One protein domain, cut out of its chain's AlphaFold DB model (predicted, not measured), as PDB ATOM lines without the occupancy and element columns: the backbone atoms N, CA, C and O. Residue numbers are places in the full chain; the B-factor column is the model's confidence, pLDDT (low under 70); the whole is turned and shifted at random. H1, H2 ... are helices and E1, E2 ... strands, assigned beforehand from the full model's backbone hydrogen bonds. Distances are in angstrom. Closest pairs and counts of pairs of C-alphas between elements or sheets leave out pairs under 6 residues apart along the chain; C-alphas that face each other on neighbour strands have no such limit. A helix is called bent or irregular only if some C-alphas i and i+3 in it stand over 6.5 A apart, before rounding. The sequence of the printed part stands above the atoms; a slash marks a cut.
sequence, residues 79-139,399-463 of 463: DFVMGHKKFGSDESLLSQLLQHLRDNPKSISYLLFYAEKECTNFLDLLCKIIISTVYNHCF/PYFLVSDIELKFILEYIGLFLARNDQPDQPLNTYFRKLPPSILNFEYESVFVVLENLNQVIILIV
ATOM      1  N   ASP A  79       2.060  26.208 -16.479       84.31
ATOM      2  CA  ASP A  79       1.263  26.180 -15.258       84.31
ATOM      3  C   ASP A  79       0.420  24.902 -15.190       84.31
ATOM      4  O   ASP A  79      -0.319  24.557 -16.115       84.31
ATOM      5  N   PHE A  80       0.495  24.226 -14.046       87.56
ATOM      6  CA  PHE A  80      -0.230  22.990 -13.758       87.56
ATOM      7  C   PHE A  80      -1.527  23.292 -12.998       87.56
ATOM      8  O   PHE A  80      -1.504  23.767 -11.858       87.56
ATOM      9  N   VAL A  81      -2.674  23.002 -13.614       88.50
ATOM     10  CA  VAL A  81      -4.011  23.332 -13.104       88.50
ATOM     11  C   VAL A  81      -4.868  22.073 -12.990       88.50
ATOM     12  O   VAL A  81      -4.946  21.265 -13.907       88.50
ATOM     13  N   MET A  82      -5.562  21.912 -11.863       87.50
ATOM     14  CA  MET A  82      -6.496  20.796 -11.671       87.50
ATOM     15  C   MET A  82      -7.703  20.918 -12.607       87.50
ATOM     16  O   MET A  82      -8.286  22.002 -12.714       87.50
ATOM     17  N   GLY A  83      -8.128  19.813 -13.217       85.75
ATOM     18  CA  GLY A  83      -9.218  19.773 -14.187       85.75
ATOM     19  C   GLY A  83     -10.534  20.309 -13.633       85.75
ATOM     20  O   GLY A  83     -11.170  21.109 -14.315       85.75
ATOM     21  N   HIS A  84     -10.894  20.024 -12.376       86.75
ATOM     22  CA  HIS A  84     -12.125  20.552 -11.764       86.75
ATOM     23  C   HIS A  84     -12.156  22.081 -11.713       86.75
ATOM     24  O   HIS A  84     -13.233  22.676 -11.747       86.75
ATOM     25  N   LYS A  85     -10.996  22.751 -11.631       88.44
ATOM     26  CA  LYS A  85     -10.943  24.223 -11.656       88.44
ATOM     27  C   LYS A  85     -11.325  24.771 -13.025       88.44
ATOM     28  O   LYS A  85     -11.814  25.893 -13.106       88.44
ATOM     29  N   LYS A  86     -11.088  23.991 -14.082       85.62
ATOM     30  CA  LYS A  86     -11.347  24.374 -15.467       85.62
ATOM     31  C   LYS A  86     -12.705  23.885 -15.974       85.62
ATOM     32  O   LYS A  86     -13.438  24.656 -16.579       85.62
ATOM     33  N   PHE A  87     -13.041  22.626 -15.714       86.56
ATOM     34  CA  PHE A  87     -14.228  21.953 -16.247       86.56
ATOM     35  C   PHE A  87     -15.339  21.751 -15.208       86.56
ATOM     36  O   PHE A  87     -16.418  21.267 -15.545       86.56
ATOM     37  N   GLY A  88     -15.121  22.108 -13.939       88.62
ATOM     38  CA  GLY A  88     -16.115  21.909 -12.886       88.62
ATOM     39  C   GLY A  88     -16.495  20.434 -12.729       88.62
ATOM     40  O   GLY A  88     -15.632  19.563 -12.677       88.62
ATOM     41  N   SER A  89     -17.798  20.149 -12.678       87.31
ATOM     42  CA  SER A  89     -18.329  18.779 -12.599       87.31
ATOM     43  C   SER A  89     -18.061  17.934 -13.849       87.31
ATOM     44  O   SER A  89     -18.078  16.701 -13.768       87.31
ATOM     45  N   ASP A  90     -17.812  18.579 -14.991       88.19
ATOM     46  CA  ASP A  90     -17.682  17.909 -16.285       88.19
ATOM     47  C   ASP A  90     -16.334  17.179 -16.428       88.19
ATOM     48  O   ASP A  90     -16.222  16.268 -17.249       88.19
ATOM     49  N   GLU A  91     -15.333  17.496 -15.588       90.12
ATOM     50  CA  GLU A  91     -14.036  16.794 -15.537       90.12
ATOM     51  C   GLU A  91     -14.219  15.276 -15.411       90.12
ATOM     52  O   GLU A  91     -13.548  14.506 -16.095       90.12
ATOM     53  N   SER A  92     -15.182  14.843 -14.593       91.69
ATOM     54  CA  SER A  92     -15.451  13.423 -14.349       91.69
ATOM     55  C   SER A  92     -15.817  12.645 -15.620       91.69
ATOM     56  O   SER A  92     -15.510  11.459 -15.733       91.69
ATOM     57  N   LEU A  93     -16.451  13.298 -16.600       92.81
ATOM     58  CA  LEU A  93     -16.804  12.687 -17.884       92.81
ATOM     59  C   LEU A  93     -15.572  12.527 -18.775       92.81
ATOM     60  O   LEU A  93     -15.448  11.534 -19.494       92.81
ATOM     61  N   LEU A  94     -14.650  13.486 -18.702       92.06
ATOM     62  CA  LEU A  94     -13.385  13.422 -19.415       92.06
ATOM     63  C   LEU A  94     -12.463  12.350 -18.825       92.06
ATOM     64  O   LEU A  94     -11.904  11.557 -19.578       92.06
ATOM     65  N   SER A  95     -12.380  12.269 -17.495       92.69
ATOM     66  CA  SER A  95     -11.662  11.201 -16.790       92.69
ATOM     67  C   SER A  95     -12.194   9.819 -17.187       92.69
ATOM     68  O   SER A  95     -11.424   8.950 -17.586       92.69
ATOM     69  N   GLN A  96     -13.522   9.641 -17.241       93.69
ATOM     70  CA  GLN A  96     -14.139   8.397 -17.724       93.69
ATOM     71  C   GLN A  96     -13.752   8.045 -19.167       93.69
ATOM     72  O   GLN A  96     -13.519   6.873 -19.460       93.69
ATOM     73  N   LEU A  97     -13.686   9.028 -20.074       94.38
ATOM     74  CA  LEU A  97     -13.262   8.793 -21.456       94.38
ATOM     75  C   LEU A  97     -11.791   8.359 -21.525       94.38
ATOM     76  O   LEU A  97     -11.481   7.378 -22.200       94.38
ATOM     77  N   LEU A  98     -10.891   9.069 -20.840       94.25
ATOM     78  CA  LEU A  98      -9.457   8.759 -20.844       94.25
ATOM     79  C   LEU A  98      -9.165   7.410 -20.177       94.25
ATOM     80  O   LEU A  98      -8.375   6.623 -20.700       94.25
ATOM     81  N   GLN A  99      -9.862   7.104 -19.084       93.56
ATOM     82  CA  GLN A  99      -9.799   5.802 -18.431       93.56
ATOM     83  C   GLN A  99     -10.309   4.693 -19.354       93.56
ATOM     84  O   GLN A  99      -9.654   3.665 -19.501       93.56
ATOM     85  N   HIS A 100     -11.423   4.919 -20.058       93.69
ATOM     86  CA  HIS A 100     -11.923   3.965 -21.042       93.69
ATOM     87  C   HIS A 100     -10.902   3.703 -22.155       93.69
ATOM     88  O   HIS A 100     -10.693   2.546 -22.510       93.69
ATOM     89  N   LEU A 101     -10.227   4.739 -22.665       94.19
ATOM     90  CA  LEU A 101      -9.144   4.571 -23.637       94.19
ATOM     91  C   LEU A 101      -8.006   3.712 -23.065       94.19
ATOM     92  O   LEU A 101      -7.603   2.747 -23.712       94.19
ATOM     93  N   ARG A 102      -7.530   4.006 -21.846       92.69
ATOM     94  CA  ARG A 102      -6.466   3.236 -21.174       92.69
ATOM     95  C   ARG A 102      -6.833   1.759 -21.012       92.69
ATOM     96  O   ARG A 102      -6.009   0.895 -21.303       92.69
ATOM     97  N   ASP A 103      -8.064   1.481 -20.590       92.19
ATOM     98  CA  ASP A 103      -8.552   0.125 -20.321       92.19
ATOM     99  C   ASP A 103      -8.908  -0.659 -21.597       92.19
ATOM    100  O   ASP A 103      -9.100  -1.874 -21.543       92.19
ATOM    101  N   ASN A 104      -9.010   0.012 -22.751       93.12
ATOM    102  CA  ASN A 104      -9.409  -0.588 -24.027       93.12
ATOM    103  C   ASN A 104      -8.323  -0.365 -25.102       93.12
ATOM    104  O   ASN A 104      -8.519   0.402 -26.050       93.12
ATOM    105  N   PRO A 105      -7.178  -1.077 -25.009       93.44
ATOM    106  CA  PRO A 105      -6.033  -0.926 -25.919       93.44
ATOM    107  C   PRO A 105      -6.395  -1.118 -27.399       93.44
ATOM    108  O   PRO A 105      -5.834  -0.469 -28.286       93.44
ATOM    109  N   LYS A 106      -7.382  -1.968 -27.684       93.00
ATOM    110  CA  LYS A 106      -7.896  -2.198 -29.035       93.00
ATOM    111  C   LYS A 106      -8.474  -0.931 -29.670       93.00
ATOM    112  O   LYS A 106      -8.251  -0.684 -30.852       93.00
ATOM    113  N   SER A 107      -9.175  -0.103 -28.902       92.75
ATOM    114  CA  SER A 107      -9.799   1.135 -29.385       92.75
ATOM    115  C   SER A 107      -8.744   2.150 -29.816       92.75
ATOM    116  O   SER A 107      -8.836   2.723 -30.901       92.75
ATOM    117  N   ILE A 108      -7.684   2.289 -29.016       95.38
ATOM    118  CA  ILE A 108      -6.510   3.108 -29.351       95.38
ATOM    119  C   ILE A 108      -5.790   2.557 -30.580       95.38
ATOM    120  O   ILE A 108      -5.397   3.317 -31.461       95.38
ATOM    121  N   SER A 109      -5.662   1.237 -30.682       95.44
ATOM    122  CA  SER A 109      -5.031   0.591 -31.834       95.44
ATOM    123  C   SER A 109      -5.776   0.897 -33.136       95.44
ATOM    124  O   SER A 109      -5.151   1.200 -34.150       95.44
ATOM    125  N   TYR A 110      -7.113   0.900 -33.114       93.69
ATOM    126  CA  TYR A 110      -7.906   1.329 -34.266       93.69
ATOM    127  C   TYR A 110      -7.772   2.826 -34.553       93.69
ATOM    128  O   TYR A 110      -7.609   3.183 -35.719       93.69
ATOM    129  N   LEU A 111      -7.787   3.687 -33.529       94.19
ATOM    130  CA  LEU A 111      -7.515   5.121 -33.696       94.19
ATOM    131  C   LEU A 111      -6.183   5.329 -34.434       94.19
ATOM    132  O   LEU A 111      -6.138   5.996 -35.461       94.19
ATOM    133  N   LEU A 112      -5.112   4.681 -33.978       95.56
ATOM    134  CA  LEU A 112      -3.800   4.766 -34.617       95.56
ATOM    135  C   LEU A 112      -3.784   4.182 -36.034       95.56
ATOM    136  O   LEU A 112      -3.203   4.782 -36.933       95.56
ATOM    137  N   PHE A 113      -4.430   3.038 -36.263       94.25
ATOM    138  CA  PHE A 113      -4.496   2.406 -37.583       94.25
ATOM    139  C   PHE A 113      -5.187   3.285 -38.634       94.25
ATOM    140  O   PHE A 113      -4.737   3.355 -39.778       94.25
ATOM    141  N   TYR A 114      -6.278   3.965 -38.276       92.12
ATOM    142  CA  TYR A 114      -6.950   4.875 -39.206       92.12
ATOM    143  C   TYR A 114      -6.208   6.210 -39.344       92.12
ATOM    144  O   TYR A 114      -6.156   6.759 -40.446       92.12
ATOM    145  N   ALA A 115      -5.550   6.694 -38.285       92.62
ATOM    146  CA  ALA A 115      -4.718   7.895 -38.349       92.62
ATOM    147  C   ALA A 115      -3.590   7.768 -39.381       92.62
ATOM    148  O   ALA A 115      -3.302   8.734 -40.087       92.62
ATOM    149  N   GLU A 116      -3.005   6.577 -39.549       92.00
ATOM    150  CA  GLU A 116      -1.992   6.317 -40.586       92.00
ATOM    151  C   GLU A 116      -2.478   6.591 -42.006       92.00
ATOM    152  O   GLU A 116      -1.677   6.878 -42.891       92.00
ATOM    153  N   LYS A 117      -3.781   6.459 -42.249       86.88
ATOM    154  CA  LYS A 117      -4.370   6.614 -43.582       86.88
ATOM    155  C   LYS A 117      -4.854   8.037 -43.825       86.88
ATOM    156  O   LYS A 117      -4.823   8.500 -44.960       86.88
ATOM    157  N   GLU A 118      -5.300   8.713 -42.771       86.56
ATOM    158  CA  GLU A 118      -6.083   9.951 -42.880       86.56
ATOM    159  C   GLU A 118      -5.365  11.176 -42.309       86.56
ATOM    160  O   GLU A 118      -5.652  12.301 -42.707       86.56
ATOM    161  N   CYS A 119      -4.418  10.978 -41.391       84.06
ATOM    162  CA  CYS A 119      -3.767  12.039 -40.623       84.06
ATOM    163  C   CYS A 119      -2.243  11.856 -40.555       84.06
ATOM    164  O   CYS A 119      -1.627  12.172 -39.539       84.06
ATOM    165  N   THR A 120      -1.612  11.381 -41.635       84.69
ATOM    166  CA  THR A 120      -0.164  11.091 -41.695       84.69
ATOM    167  C   THR A 120       0.719  12.237 -41.200       84.69
ATOM    168  O   THR A 120       1.684  11.990 -40.483       84.69
ATOM    169  N   ASN A 121       0.370  13.486 -41.525       84.81
ATOM    170  CA  ASN A 121       1.129  14.676 -41.120       84.81
ATOM    171  C   ASN A 121       1.128  14.915 -39.602       84.81
ATOM    172  O   ASN A 121       2.055  15.526 -39.080       84.81
ATOM    173  N   PHE A 122       0.104  14.430 -38.898       87.00
ATOM    174  CA  PHE A 122      -0.068  14.612 -37.456       87.00
ATOM    175  C   PHE A 122       0.085  13.303 -36.678       87.00
ATOM    176  O   PHE A 122      -0.140  13.275 -35.469       87.00
ATOM    177  N   LEU A 123       0.466  12.216 -37.353       91.50
ATOM    178  CA  LEU A 123       0.513  10.891 -36.749       91.50
ATOM    179  C   LEU A 123       1.505  10.830 -35.584       91.50
ATOM    180  O   LEU A 123       1.195  10.292 -34.528       91.50
ATOM    181  N   ASP A 124       2.674  11.434 -35.766       89.38
ATOM    182  CA  ASP A 124       3.709  11.504 -34.739       89.38
ATOM    183  C   ASP A 124       3.234  12.264 -33.486       89.38
ATOM    184  O   ASP A 124       3.423  11.792 -32.364       89.38
ATOM    185  N   LEU A 125       2.517  13.377 -33.677       88.81
ATOM    186  CA  LEU A 125       1.890  14.126 -32.585       88.81
ATOM    187  C   LEU A 125       0.803  13.297 -31.888       88.81
ATOM    188  O   LEU A 125       0.769  13.253 -30.661       88.81
ATOM    189  N   LEU A 126      -0.053  12.600 -32.643       93.31
ATOM    190  CA  LEU A 126      -1.091  11.732 -32.078       93.31
ATOM    191  C   LEU A 126      -0.485  10.605 -31.229       93.31
ATOM    192  O   LEU A 126      -0.927  10.383 -30.102       93.31
ATOM    193  N   CYS A 127       0.538   9.914 -31.742       94.56
ATOM    194  CA  CYS A 127       1.255   8.879 -30.997       94.56
ATOM    195  C   CYS A 127       1.864   9.447 -29.710       94.56
ATOM    196  O   CYS A 127       1.717   8.841 -28.649       94.56
ATOM    197  N   LYS A 128       2.493  10.626 -29.789       91.56
ATOM    198  CA  LYS A 128       3.052  11.321 -28.627       91.56
ATOM    199  C   LYS A 128       1.977  11.643 -27.587       91.56
ATOM    200  O   LYS A 128       2.194  11.332 -26.422       91.56
ATOM    201  N   ILE A 129       0.817  12.165 -27.994       92.75
ATOM    202  CA  ILE A 129      -0.307  12.474 -27.089       92.75
ATOM    203  C   ILE A 129      -0.855  11.209 -26.425       92.75
ATOM    204  O   ILE A 129      -1.121  11.199 -25.228       92.75
ATOM    205  N   ILE A 130      -1.019  10.119 -27.175       95.19
ATOM    206  CA  ILE A 130      -1.490   8.847 -26.611       95.19
ATOM    207  C   ILE A 130      -0.506   8.339 -25.548       95.19
ATOM    208  O   ILE A 130      -0.920   7.965 -24.452       95.19
ATOM    209  N   ILE A 131       0.797   8.368 -25.840       93.44
ATOM    210  CA  ILE A 131       1.838   7.925 -24.906       93.44
ATOM    211  C   ILE A 131       1.904   8.835 -23.676       93.44
ATOM    212  O   ILE A 131       1.979   8.329 -22.558       93.44
ATOM    213  N   SER A 132       1.863  10.157 -23.856       90.88
ATOM    214  CA  SER A 132       1.974  11.119 -22.756       90.88
ATOM    215  C   SER A 132       0.732  11.141 -21.877       90.88
ATOM    216  O   SER A 132       0.850  11.104 -20.659       90.88
ATOM    217  N   THR A 133      -0.450  11.191 -22.489       91.19
ATOM    218  CA  THR A 133      -1.709  11.426 -21.786       91.19
ATOM    219  C   THR A 133      -2.308  10.121 -21.305       91.19
ATOM    220  O   THR A 133      -2.563   9.970 -20.119       91.19
ATOM    221  N   VAL A 134      -2.529   9.152 -22.198       93.38
ATOM    222  CA  VAL A 134      -3.228   7.911 -21.828       93.38
ATOM    223  C   VAL A 134      -2.309   6.988 -21.037       93.38
ATOM    224  O   VAL A 134      -2.742   6.395 -20.049       93.38
ATOM    225  N   TYR A 135      -1.038   6.903 -21.429       92.44
ATOM    226  CA  TYR A 135      -0.058   6.008 -20.813       92.44
ATOM    227  C   TYR A 135       0.995   6.725 -19.962       92.44
ATOM    228  O   TYR A 135       1.979   6.097 -19.595       92.44
ATOM    229  N   ASN A 136       0.823   8.012 -19.632       89.38
ATOM    230  CA  ASN A 136       1.676   8.736 -18.678       89.38
ATOM    231  C   ASN A 136       3.194   8.602 -18.941       89.38
ATOM    232  O   ASN A 136       3.978   8.432 -18.007       89.38
ATOM    233  N   HIS A 137       3.624   8.614 -20.209       88.50
ATOM    234  CA  HIS A 137       5.014   8.346 -20.619       88.50
ATOM    235  C   HIS A 137       5.593   7.019 -20.093       88.50
ATOM    236  O   HIS A 137       6.802   6.875 -19.934       88.50
ATOM    237  N   CYS A 138       4.739   6.034 -19.821       88.69
ATOM    238  CA  CYS A 138       5.123   4.753 -19.243       88.69
ATOM    239  C   CYS A 138       5.890   4.883 -17.915       88.69
ATOM    240  O   CYS A 138       6.794   4.088 -17.635       88.69
ATOM    241  N   PHE A 139       5.530   5.889 -17.113       85.88
ATOM    242  CA  PHE A 139       6.171   6.184 -15.835       85.88
ATOM    243  C   PHE A 139       6.113   4.996 -14.867       85.88
ATOM    244  O   PHE A 139       7.124   4.649 -14.254       85.88
ATOM    245  N   PRO A 399      -3.183   9.175  -9.944       83.38
ATOM    246  CA  PRO A 399      -4.561   9.556  -9.665       83.38
ATOM    247  C   PRO A 399      -5.109  10.571 -10.676       83.38
ATOM    248  O   PRO A 399      -6.145  11.168 -10.418       83.38
ATOM    249  N   TYR A 400      -4.388  10.838 -11.766       88.31
ATOM    250  CA  TYR A 400      -4.794  11.774 -12.801       88.31
ATOM    251  C   TYR A 400      -4.121  11.461 -14.144       88.31
ATOM    252  O   TYR A 400      -3.088  10.787 -14.218       88.31
ATOM    253  N   PHE A 401      -4.695  12.015 -15.207       90.62
ATOM    254  CA  PHE A 401      -4.102  12.142 -16.533       90.62
ATOM    255  C   PHE A 401      -3.510  13.540 -16.697       90.62
ATOM    256  O   PHE A 401      -4.097  14.525 -16.240       90.62
ATOM    257  N   LEU A 402      -2.366  13.634 -17.372       90.06
ATOM    258  CA  LEU A 402      -1.684  14.900 -17.617       90.06
ATOM    259  C   LEU A 402      -1.758  15.264 -19.099       90.06
ATOM    260  O   LEU A 402      -1.266  14.522 -19.947       90.06
ATOM    261  N   VAL A 403      -2.371  16.404 -19.419       89.69
ATOM    262  CA  VAL A 403      -2.574  16.827 -20.812       89.69
ATOM    263  C   VAL A 403      -2.589  18.344 -20.932       89.69
ATOM    264  O   VAL A 403      -3.157  19.028 -20.084       89.69
ATOM    265  N   SER A 404      -1.987  18.897 -21.984       86.75
ATOM    266  CA  SER A 404      -2.167  20.316 -22.297       86.75
ATOM    267  C   SER A 404      -3.490  20.574 -23.018       86.75
ATOM    268  O   SER A 404      -4.051  19.699 -23.680       86.75
ATOM    269  N   ASP A 405      -3.966  21.813 -22.960       83.25
ATOM    270  CA  ASP A 405      -5.186  22.240 -23.660       83.25
ATOM    271  C   ASP A 405      -5.208  21.890 -25.151       83.25
ATOM    272  O   ASP A 405      -6.232  21.460 -25.685       83.25
ATOM    273  N   ILE A 406      -4.068  22.065 -25.821       81.75
ATOM    274  CA  ILE A 406      -3.923  21.837 -27.261       81.75
ATOM    275  C   ILE A 406      -4.009  20.343 -27.568       81.75
ATOM    276  O   ILE A 406      -4.705  19.936 -28.494       81.75
ATOM    277  N   GLU A 407      -3.322  19.520 -26.777       87.88
ATOM    278  CA  GLU A 407      -3.316  18.068 -26.947       87.88
ATOM    279  C   GLU A 407      -4.690  17.469 -26.663       87.88
ATOM    280  O   GLU A 407      -5.146  16.593 -27.399       87.88
ATOM    281  N   LEU A 408      -5.370  17.976 -25.629       90.00
ATOM    282  CA  LEU A 408      -6.728  17.573 -25.290       90.00
ATOM    283  C   LEU A 408      -7.701  17.928 -26.419       90.00
ATOM    284  O   LEU A 408      -8.503  17.091 -26.829       90.00
ATOM    285  N   LYS A 409      -7.607  19.142 -26.967       87.69
ATOM    286  CA  LYS A 409      -8.399  19.538 -28.133       87.69
ATOM    287  C   LYS A 409      -8.128  18.625 -29.324       87.69
ATOM    288  O   LYS A 409      -9.064  18.100 -29.919       87.69
ATOM    289  N   PHE A 410      -6.853  18.405 -29.637       89.25
ATOM    290  CA  PHE A 410      -6.432  17.590 -30.769       89.25
ATOM    291  C   PHE A 410      -6.973  16.157 -30.680       89.25
ATOM    292  O   PHE A 410      -7.569  15.663 -31.639       89.25
ATOM    293  N   ILE A 411      -6.817  15.490 -29.529       92.31
ATOM    294  CA  ILE A 411      -7.292  14.109 -29.372       92.31
ATOM    295  C   ILE A 411      -8.821  14.027 -29.425       92.31
ATOM    296  O   ILE A 411      -9.351  13.097 -30.027       92.31
ATOM    297  N   LEU A 412      -9.546  15.002 -28.864       93.06
ATOM    298  CA  LEU A 412     -11.011  15.027 -28.910       93.06
ATOM    299  C   LEU A 412     -11.546  15.296 -30.324       93.06
ATOM    300  O   LEU A 412     -12.476  14.611 -30.750       93.06
ATOM    301  N   GLU A 413     -10.950  16.235 -31.068       90.50
ATOM    302  CA  GLU A 413     -11.286  16.469 -32.480       90.50
ATOM    303  C   GLU A 413     -11.053  15.200 -33.305       90.50
ATOM    304  O   GLU A 413     -11.931  14.779 -34.063       90.50
ATOM    305  N   TYR A 414      -9.907  14.540 -33.110       91.69
ATOM    306  CA  TYR A 414      -9.586  13.310 -33.823       91.69
ATOM    307  C   TYR A 414     -10.536  12.156 -33.471       91.69
ATOM    308  O   TYR A 414     -11.023  11.472 -34.370       91.69
ATOM    309  N   ILE A 415     -10.869  11.962 -32.188       92.50
ATOM    310  CA  ILE A 415     -11.866  10.964 -31.773       92.50
ATOM    311  C   ILE A 415     -13.226  11.279 -32.406       92.50
ATOM    312  O   ILE A 415     -13.881  10.369 -32.904       92.50
ATOM    313  N   GLY A 416     -13.643  12.547 -32.450       90.50
ATOM    314  CA  GLY A 416     -14.882  12.958 -33.112       90.50
ATOM    315  C   GLY A 416     -14.905  12.609 -34.605       90.50
ATOM    316  O   GLY A 416     -15.885  12.038 -35.087       90.50
ATOM    317  N   LEU A 417     -13.810  12.885 -35.323       89.12
ATOM    318  CA  LEU A 417     -13.642  12.507 -36.734       89.12
ATOM    319  C   LEU A 417     -13.666  10.989 -36.921       89.12
ATOM    320  O   LEU A 417     -14.356  10.483 -37.808       89.12
ATOM    321  N   PHE A 418     -12.962  10.258 -36.058       89.56
ATOM    322  CA  PHE A 418     -12.969   8.805 -36.057       89.56
ATOM    323  C   PHE A 418     -14.395   8.272 -35.859       89.56
ATOM    324  O   PHE A 418     -14.836   7.436 -36.644       89.56
ATOM    325  N   LEU A 419     -15.138   8.791 -34.873       89.69
ATOM    326  CA  LEU A 419     -16.523   8.421 -34.533       89.69
ATOM    327  C   LEU A 419     -17.572   8.761 -35.597       89.69
ATOM    328  O   LEU A 419     -18.664   8.193 -35.577       89.69
ATOM    329  N   ALA A 420     -17.256   9.643 -36.545       86.31
ATOM    330  CA  ALA A 420     -18.118   9.908 -37.694       86.31
ATOM    331  C   ALA A 420     -18.094   8.774 -38.738       86.31
ATOM    332  O   ALA A 420     -18.916   8.759 -39.657       86.31
ATOM    333  N   ARG A 421     -17.161   7.823 -38.618       81.94
ATOM    334  CA  ARG A 421     -17.057   6.678 -39.522       81.94
ATOM    335  C   ARG A 421     -18.121   5.623 -39.219       81.94
ATOM    336  O   ARG A 421     -18.510   5.412 -38.076       81.94
ATOM    337  N   ASN A 422     -18.547   4.896 -40.249       68.38
ATOM    338  CA  ASN A 422     -19.553   3.834 -40.115       68.38
ATOM    339  C   ASN A 422     -18.955   2.447 -39.800       68.38
ATOM    340  O   ASN A 422     -19.700   1.520 -39.495       68.38
ATOM    341  N   ASP A 423     -17.634   2.281 -39.899       70.75
ATOM    342  CA  ASP A 423     -16.906   1.004 -39.826       70.75
ATOM    343  C   ASP A 423     -16.183   0.787 -38.484       70.75
ATOM    344  O   ASP A 423     -15.164   0.096 -38.407       70.75
ATOM    345  N   GLN A 424     -16.699   1.385 -37.410       69.44
ATOM    346  CA  GLN A 424     -16.014   1.385 -36.125       69.44
ATOM    347  C   GLN A 424     -16.242   0.108 -35.308       69.44
ATOM    348  O   GLN A 424     -17.385  -0.319 -35.133       69.44
ATOM    349  N   PRO A 425     -15.181  -0.460 -34.718       65.88
ATOM    350  CA  PRO A 425     -15.278  -1.689 -33.941       65.88
ATOM    351  C   PRO A 425     -15.695  -1.478 -32.477       65.88
ATOM    352  O   PRO A 425     -16.107  -2.445 -31.842       65.88
ATOM    353  N   ASP A 426     -15.599  -0.256 -31.934       71.19
ATOM    354  CA  ASP A 426     -15.827   0.025 -30.509       71.19
ATOM    355  C   ASP A 426     -17.035   0.950 -30.260       71.19
ATOM    356  O   ASP A 426     -16.940   2.178 -30.266       71.19
ATOM    357  N   GLN A 427     -18.205   0.341 -30.043       70.88
ATOM    358  CA  GLN A 427     -19.437   1.053 -29.678       70.88
ATOM    359  C   GLN A 427     -19.358   1.770 -28.306       70.88
ATOM    360  O   GLN A 427     -19.899   2.879 -28.189       70.88
ATOM    361  N   PRO A 428     -18.715   1.195 -27.268       82.31
ATOM    362  CA  PRO A 428     -18.444   1.876 -26.002       82.31
ATOM    363  C   PRO A 428     -17.788   3.257 -26.117       82.31
ATOM    364  O   PRO A 428     -18.308   4.196 -25.507       82.31
ATOM    365  N   LEU A 429     -16.735   3.436 -26.928       88.94
ATOM    366  CA  LEU A 429     -16.051   4.732 -27.070       88.94
ATOM    367  C   LEU A 429     -17.009   5.859 -27.480       88.94
ATOM    368  O   LEU A 429     -16.991   6.949 -26.904       88.94
ATOM    369  N   ASN A 430     -17.917   5.572 -28.416       87.69
ATOM    370  CA  ASN A 430     -18.945   6.516 -28.859       87.69
ATOM    371  C   ASN A 430     -19.879   6.931 -27.708       87.69
ATOM    372  O   ASN A 430     -20.310   8.080 -27.618       87.69
ATOM    373  N   THR A 431     -20.165   6.006 -26.790       89.00
ATOM    374  CA  THR A 431     -21.016   6.266 -25.622       89.00
ATOM    375  C   THR A 431     -20.353   7.230 -24.643       89.00
ATOM    376  O   THR A 431     -21.029   8.121 -24.132       89.00
ATOM    377  N   TYR A 432     -19.051   7.083 -24.380       91.56
ATOM    378  CA  TYR A 432     -18.313   8.012 -23.518       91.56
ATOM    379  C   TYR A 432     -18.146   9.378 -24.182       91.56
ATOM    380  O   TYR A 432     -18.434  10.398 -23.560       91.56
ATOM    381  N   PHE A 433     -17.782   9.406 -25.466       91.25
ATOM    382  CA  PHE A 433     -17.571  10.655 -26.192       91.25
ATOM    383  C   PHE A 433     -18.850  11.496 -26.314       91.25
ATOM    384  O   PHE A 433     -18.824  12.698 -26.074       91.25
ATOM    385  N   ARG A 434     -20.008  10.880 -26.602       89.31
ATOM    386  CA  ARG A 434     -21.298  11.597 -26.704       89.31
ATOM    387  C   ARG A 434     -21.796  12.195 -25.392       89.31
ATOM    388  O   ARG A 434     -22.675  13.052 -25.427       89.31
ATOM    389  N   LYS A 435     -21.293  11.727 -24.248       91.50
ATOM    390  CA  LYS A 435     -21.621  12.315 -22.943       91.50
ATOM    391  C   LYS A 435     -20.868  13.619 -22.695       91.50
ATOM    392  O   LYS A 435     -21.275  14.354 -21.801       91.50
ATOM    393  N   LEU A 436     -19.800  13.902 -23.447       91.38
ATOM    394  CA  LEU A 436     -19.021  15.117 -23.252       91.38
ATOM    395  C   LEU A 436     -19.860  16.361 -23.590       91.38
ATOM    396  O   LEU A 436     -20.439  16.442 -24.677       91.38
ATOM    397  N   PRO A 437     -19.935  17.340 -22.677       88.19
ATOM    398  CA  PRO A 437     -20.689  18.560 -22.900       88.19
ATOM    399  C   PRO A 437     -19.982  19.502 -23.890       88.19
ATOM    400  O   PRO A 437     -18.758  19.446 -24.054       88.19
ATOM    401  N   PRO A 438     -20.723  20.440 -24.512       83.00
ATOM    402  CA  PRO A 438     -20.145  21.451 -25.395       83.00
ATOM    403  C   PRO A 438     -19.069  22.317 -24.729       83.00
ATOM    404  O   PRO A 438     -18.200  22.816 -25.427       83.00
ATOM    405  N   SER A 439     -19.094  22.472 -23.400       79.06
ATOM    406  CA  SER A 439     -18.049  23.152 -22.616       79.06
ATOM    407  C   SER A 439     -16.666  22.504 -22.762       79.06
ATOM    408  O   SER A 439     -15.661  23.198 -22.655       79.06
ATOM    409  N   ILE A 440     -16.614  21.192 -23.018       81.94
ATOM    410  CA  ILE A 440     -15.375  20.435 -23.251       81.94
ATOM    411  C   ILE A 440     -15.041  20.363 -24.746       81.94
ATOM    412  O   ILE A 440     -13.871  20.366 -25.110       81.94
ATOM    413  N   LEU A 441     -16.053  20.292 -25.617       81.81
ATOM    414  CA  LEU A 441     -15.862  20.088 -27.058       81.81
ATOM    415  C   LEU A 441     -15.632  21.390 -27.847       81.81
ATOM    416  O   LEU A 441     -14.937  21.373 -28.862       81.81
ATOM    417  N   ASN A 442     -16.194  22.518 -27.407       70.38
ATOM    418  CA  ASN A 442     -16.048  23.811 -28.074       70.38
ATOM    419  C   ASN A 442     -14.850  24.567 -27.501       70.38
ATOM    420  O   ASN A 442     -14.979  25.359 -26.570       70.38
ATOM    421  N   PHE A 443     -13.679  24.352 -28.087       61.31
ATOM    422  CA  PHE A 443     -12.523  25.197 -27.815       61.31
ATOM    423  C   PHE A 443     -12.632  26.497 -28.626       61.31
ATOM    424  O   PHE A 443     -12.936  26.450 -29.815       61.31
ATOM    425  N   GLU A 444     -12.339  27.651 -28.021       50.47
ATOM    426  CA  GLU A 444     -12.497  29.003 -28.608       50.47
ATOM    427  C   GLU A 444     -11.571  29.331 -29.809       50.47
ATOM    428  O   GLU A 444     -11.456  30.486 -30.209       50.47
ATOM    429  N   TYR A 445     -10.911  28.340 -30.413       51.31
ATOM    430  CA  TYR A 445      -9.887  28.525 -31.451       51.31
ATOM    431  C   TYR A 445     -10.239  27.774 -32.744       51.31
ATOM    432  O   TYR A 445     -10.960  26.774 -32.693       51.31
ATOM    433  N   GLU A 446      -9.681  28.194 -33.889       52.75
ATOM    434  CA  GLU A 446      -9.774  27.463 -35.169       52.75
ATOM    435  C   GLU A 446      -9.301  25.998 -35.032       52.75
ATOM    436  O   GLU A 446      -8.629  25.635 -34.059       52.75
ATOM    437  N   SER A 447      -9.698  25.131 -35.973       55.69
ATOM    438  CA  SER A 447      -9.345  23.702 -35.956       55.69
ATOM    439  C   SER A 447      -7.836  23.504 -35.769       55.69
ATOM    440  O   SER A 447      -7.036  24.173 -36.425       55.69
ATOM    441  N   VAL A 448      -7.435  22.564 -34.901       56.22
ATOM    442  CA  VAL A 448      -6.006  22.328 -34.583       56.22
ATOM    443  C   VAL A 448      -5.227  21.834 -35.804       56.22
ATOM    444  O   VAL A 448      -4.013  21.989 -35.883       56.22
ATOM    445  N   PHE A 449      -5.932  21.313 -36.809       52.94
ATOM    446  CA  PHE A 449      -5.363  20.935 -38.099       52.94
ATOM    447  C   PHE A 449      -4.923  22.133 -38.965       52.94
ATOM    448  O   PHE A 449      -4.311  21.917 -40.010       52.94
ATOM    449  N   VAL A 450      -5.220  23.377 -38.555       46.94
ATOM    450  CA  VAL A 450      -4.894  24.607 -39.301       46.94
ATOM    451  C   VAL A 450      -3.802  25.440 -38.617       46.94
ATOM    452  O   VAL A 450      -2.996  26.040 -39.322       46.94
ATOM    453  N   VAL A 451      -3.706  25.456 -37.281       44.47
ATOM    454  CA  VAL A 451      -2.703  26.264 -36.559       44.47
ATOM    455  C   VAL A 451      -2.269  25.567 -35.261       44.47
ATOM    456  O   VAL A 451      -3.041  25.482 -34.309       44.47
ATOM    457  N   LEU A 452      -1.015  25.104 -35.204       46.97
ATOM    458  CA  LEU A 452      -0.340  24.718 -33.949       46.97
ATOM    459  C   LEU A 452       0.402  25.900 -33.296       46.97
ATOM    460  O   LEU A 452       0.957  25.764 -32.211       46.97
ATOM    461  N   GLU A 453       0.394  27.076 -33.926       42.25
ATOM    462  CA  GLU A 453       1.122  28.248 -33.451       42.25
ATOM    463  C   GLU A 453       0.284  29.086 -32.465       42.25
ATOM    464  O   GLU A 453      -0.802  29.562 -32.782       42.25
ATOM    465  N   ASN A 454       0.859  29.350 -31.287       42.16
ATOM    466  CA  ASN A 454       0.429  30.351 -30.295       42.16
ATOM    467  C   ASN A 454      -0.755  30.028 -29.376       42.16
ATOM    468  O   ASN A 454      -1.744  30.756 -29.356       42.16
ATOM    469  N   LEU A 455      -0.581  29.074 -28.456       44.16
ATOM    470  CA  LEU A 455      -1.424  29.009 -27.258       44.16
ATOM    471  C   LEU A 455      -0.583  28.909 -25.981       44.16
ATOM    472  O   LEU A 455       0.439  28.222 -25.942       44.16
ATOM    473  N   ASN A 456      -0.999  29.642 -24.944       45.88
ATOM    474  CA  ASN A 456      -0.488  29.476 -23.585       45.88
ATOM    475  C   ASN A 456      -0.814  28.046 -23.138       45.88
ATOM    476  O   ASN A 456      -1.985  27.669 -23.100       45.88
ATOM    477  N   GLN A 457       0.205  27.245 -22.840       57.78
ATOM    478  CA  GLN A 457       0.007  25.861 -22.427       57.78
ATOM    479  C   GLN A 457      -0.333  25.818 -20.938       57.78
ATOM    480  O   GLN A 457       0.552  25.815 -20.085       57.78
ATOM    481  N   VAL A 458      -1.628  25.792 -20.628       60.12
ATOM    482  CA  VAL A 458      -2.094  25.300 -19.331       60.12
ATOM    483  C   VAL A 458      -2.070  23.779 -19.393       60.12
ATOM    484  O   VAL A 458      -2.623  23.181 -20.322       60.12
ATOM    485  N   ILE A 459      -1.411  23.160 -18.418       70.06
ATOM    486  CA  ILE A 459      -1.384  21.709 -18.269       70.06
ATOM    487  C   ILE A 459      -2.474  21.329 -17.283       70.06
ATOM    488  O   ILE A 459      -2.492  21.797 -16.145       70.06
ATOM    489  N   ILE A 460      -3.384  20.476 -17.726       75.62
ATOM    490  CA  ILE A 460      -4.531  20.042 -16.950       75.62
ATOM    491  C   ILE A 460      -4.227  18.691 -16.303       75.62
ATOM    492  O   ILE A 460      -3.830  17.744 -16.983       75.62
ATOM    493  N   LEU A 461      -4.459  18.608 -14.995       81.69
ATOM    494  CA  LEU A 461      -4.479  17.358 -14.239       81.69
ATOM    495  C   LEU A 461      -5.924  16.877 -14.155       81.69
ATOM    496  O   LEU A 461      -6.697  17.441 -13.382       81.69
ATOM    497  N   ILE A 462      -6.290  15.890 -14.968       75.06
ATOM    498  CA  ILE A 462      -7.647  15.333 -15.022       75.06
ATOM    499  C   ILE A 462      -7.714  14.152 -14.065       75.06
ATOM    500  O   ILE A 462      -7.102  13.125 -14.350       75.06
ATOM    501  N   VAL A 463      -8.422  14.312 -12.949       75.31
ATOM    502  CA  VAL A 463      -8.557  13.288 -11.896       75.31
ATOM    503  C   VAL A 463      -9.571  12.219 -12.276       75.31
ATOM    504  O   VAL A 463     -10.707  12.571 -12.666       75.31
TER     505      VAL A 463
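Overview. This is residues 79 to 139 and 399 to 463 of the 463 residues of the protein "GTPase-activating protein and VPS9 domain-containing protein 1-like" of Euroglyphus maynei (UniProt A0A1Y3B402). A rounded helical body has H4 running near its middle, with the hairpin of H2 and H3 to one side, H1 side by side with H5 on another, and a small sheet of three short strands at one end. A long loop, residues 442 to 457, runs from short H6 back to the sheet, where E3 slots in between E1 and E2. The 126 printed residues hold six named helices and three named strands, in the order E1 H1 H2 H3 E2 H4 H5 H6 E3; the sheet, E1 E3 E2, is mixed, and the class is mostly helix. The whole is compact, with a radius of gyration of the C-alphas of 13.8 A and spans of 37 by 32 by 31 A.

Arrangement. E1, residues 79 to 82, is the parallel neighbour of E3, residues 458 to 462, with N 81 and O 459 2.8 A apart. E3 is antiparallel to E2, residues 401 to 404, with N 460 and O 403 2.8 A apart. H1, residues 83 to 103, is on the sheet at a height of 6.6 A, across the strands, making two layers, a helix on one face of a sheet. H3, residues 120 to 134, only grazes the sheet with residues 129 to 134. H2, residues 105 to 118, and H3 form a helical hairpin at a shallow tilt of 19 degrees, closest at the C-alphas of Ala 115 and Leu 123, 6.2 A. The hub is H4, residues 405 to 419; it only just touches H3, with 3 pairs of C-alphas within 8 A, the closest Ile 129 and Glu 407, 6.4 A. H1 and H4 are apart. H5, residues 427 to 434, touches H1 with a shallow tilt of 10 degrees, opposite ways, the C-alphas of Leu 97 and Tyr 432 being closest at 5.5 A. H6, residues 438 to 441, only just touches H4, with 3 pairs within 8 A, the closest C-alphas being those of Leu 412 and Leu 441, 7.3 A. Every O i to N i+4 pair is within hydrogen-bond range in H4 and H5; H1 has 11 of 17, H2 9 of 10 and H3 9 of 11, and H6 is too short for such a pair.

Along the chain. E1 begins at C-alpha 79, (1.263, 26.180, -15.258). H1 spans 20.6 A and is irregular, C-alphas 86 and 89 being 9.4 A apart, with a kink of 104 degrees near residue 90. H2 spans 20.1 A; H3 spans 20.4 A and is irregular, C-alphas 121 and 124 being 7.6 A apart. H4 spans 20.9 A from C-alpha 405, (-5.186, 22.240, -23.660). H5 spans 11.1 A, and E3, 12.2 A, ends at C-alpha 462, (-7.647, 15.333, -15.022).

Size, cuts and confidence. The C-alphas of Asp 79 and Asp 423 are the two farthest apart, 39.6 A. Residues 140 to 398 are not printed, and C-alphas 139 and 399 are 12.8 A apart across this cut. The link from H6 to E3 is long, 16 residues. Mean pLDDT of the printed part is 83.1; residue 422, residues 424 to 425 and residues 443 to 458 are under 70.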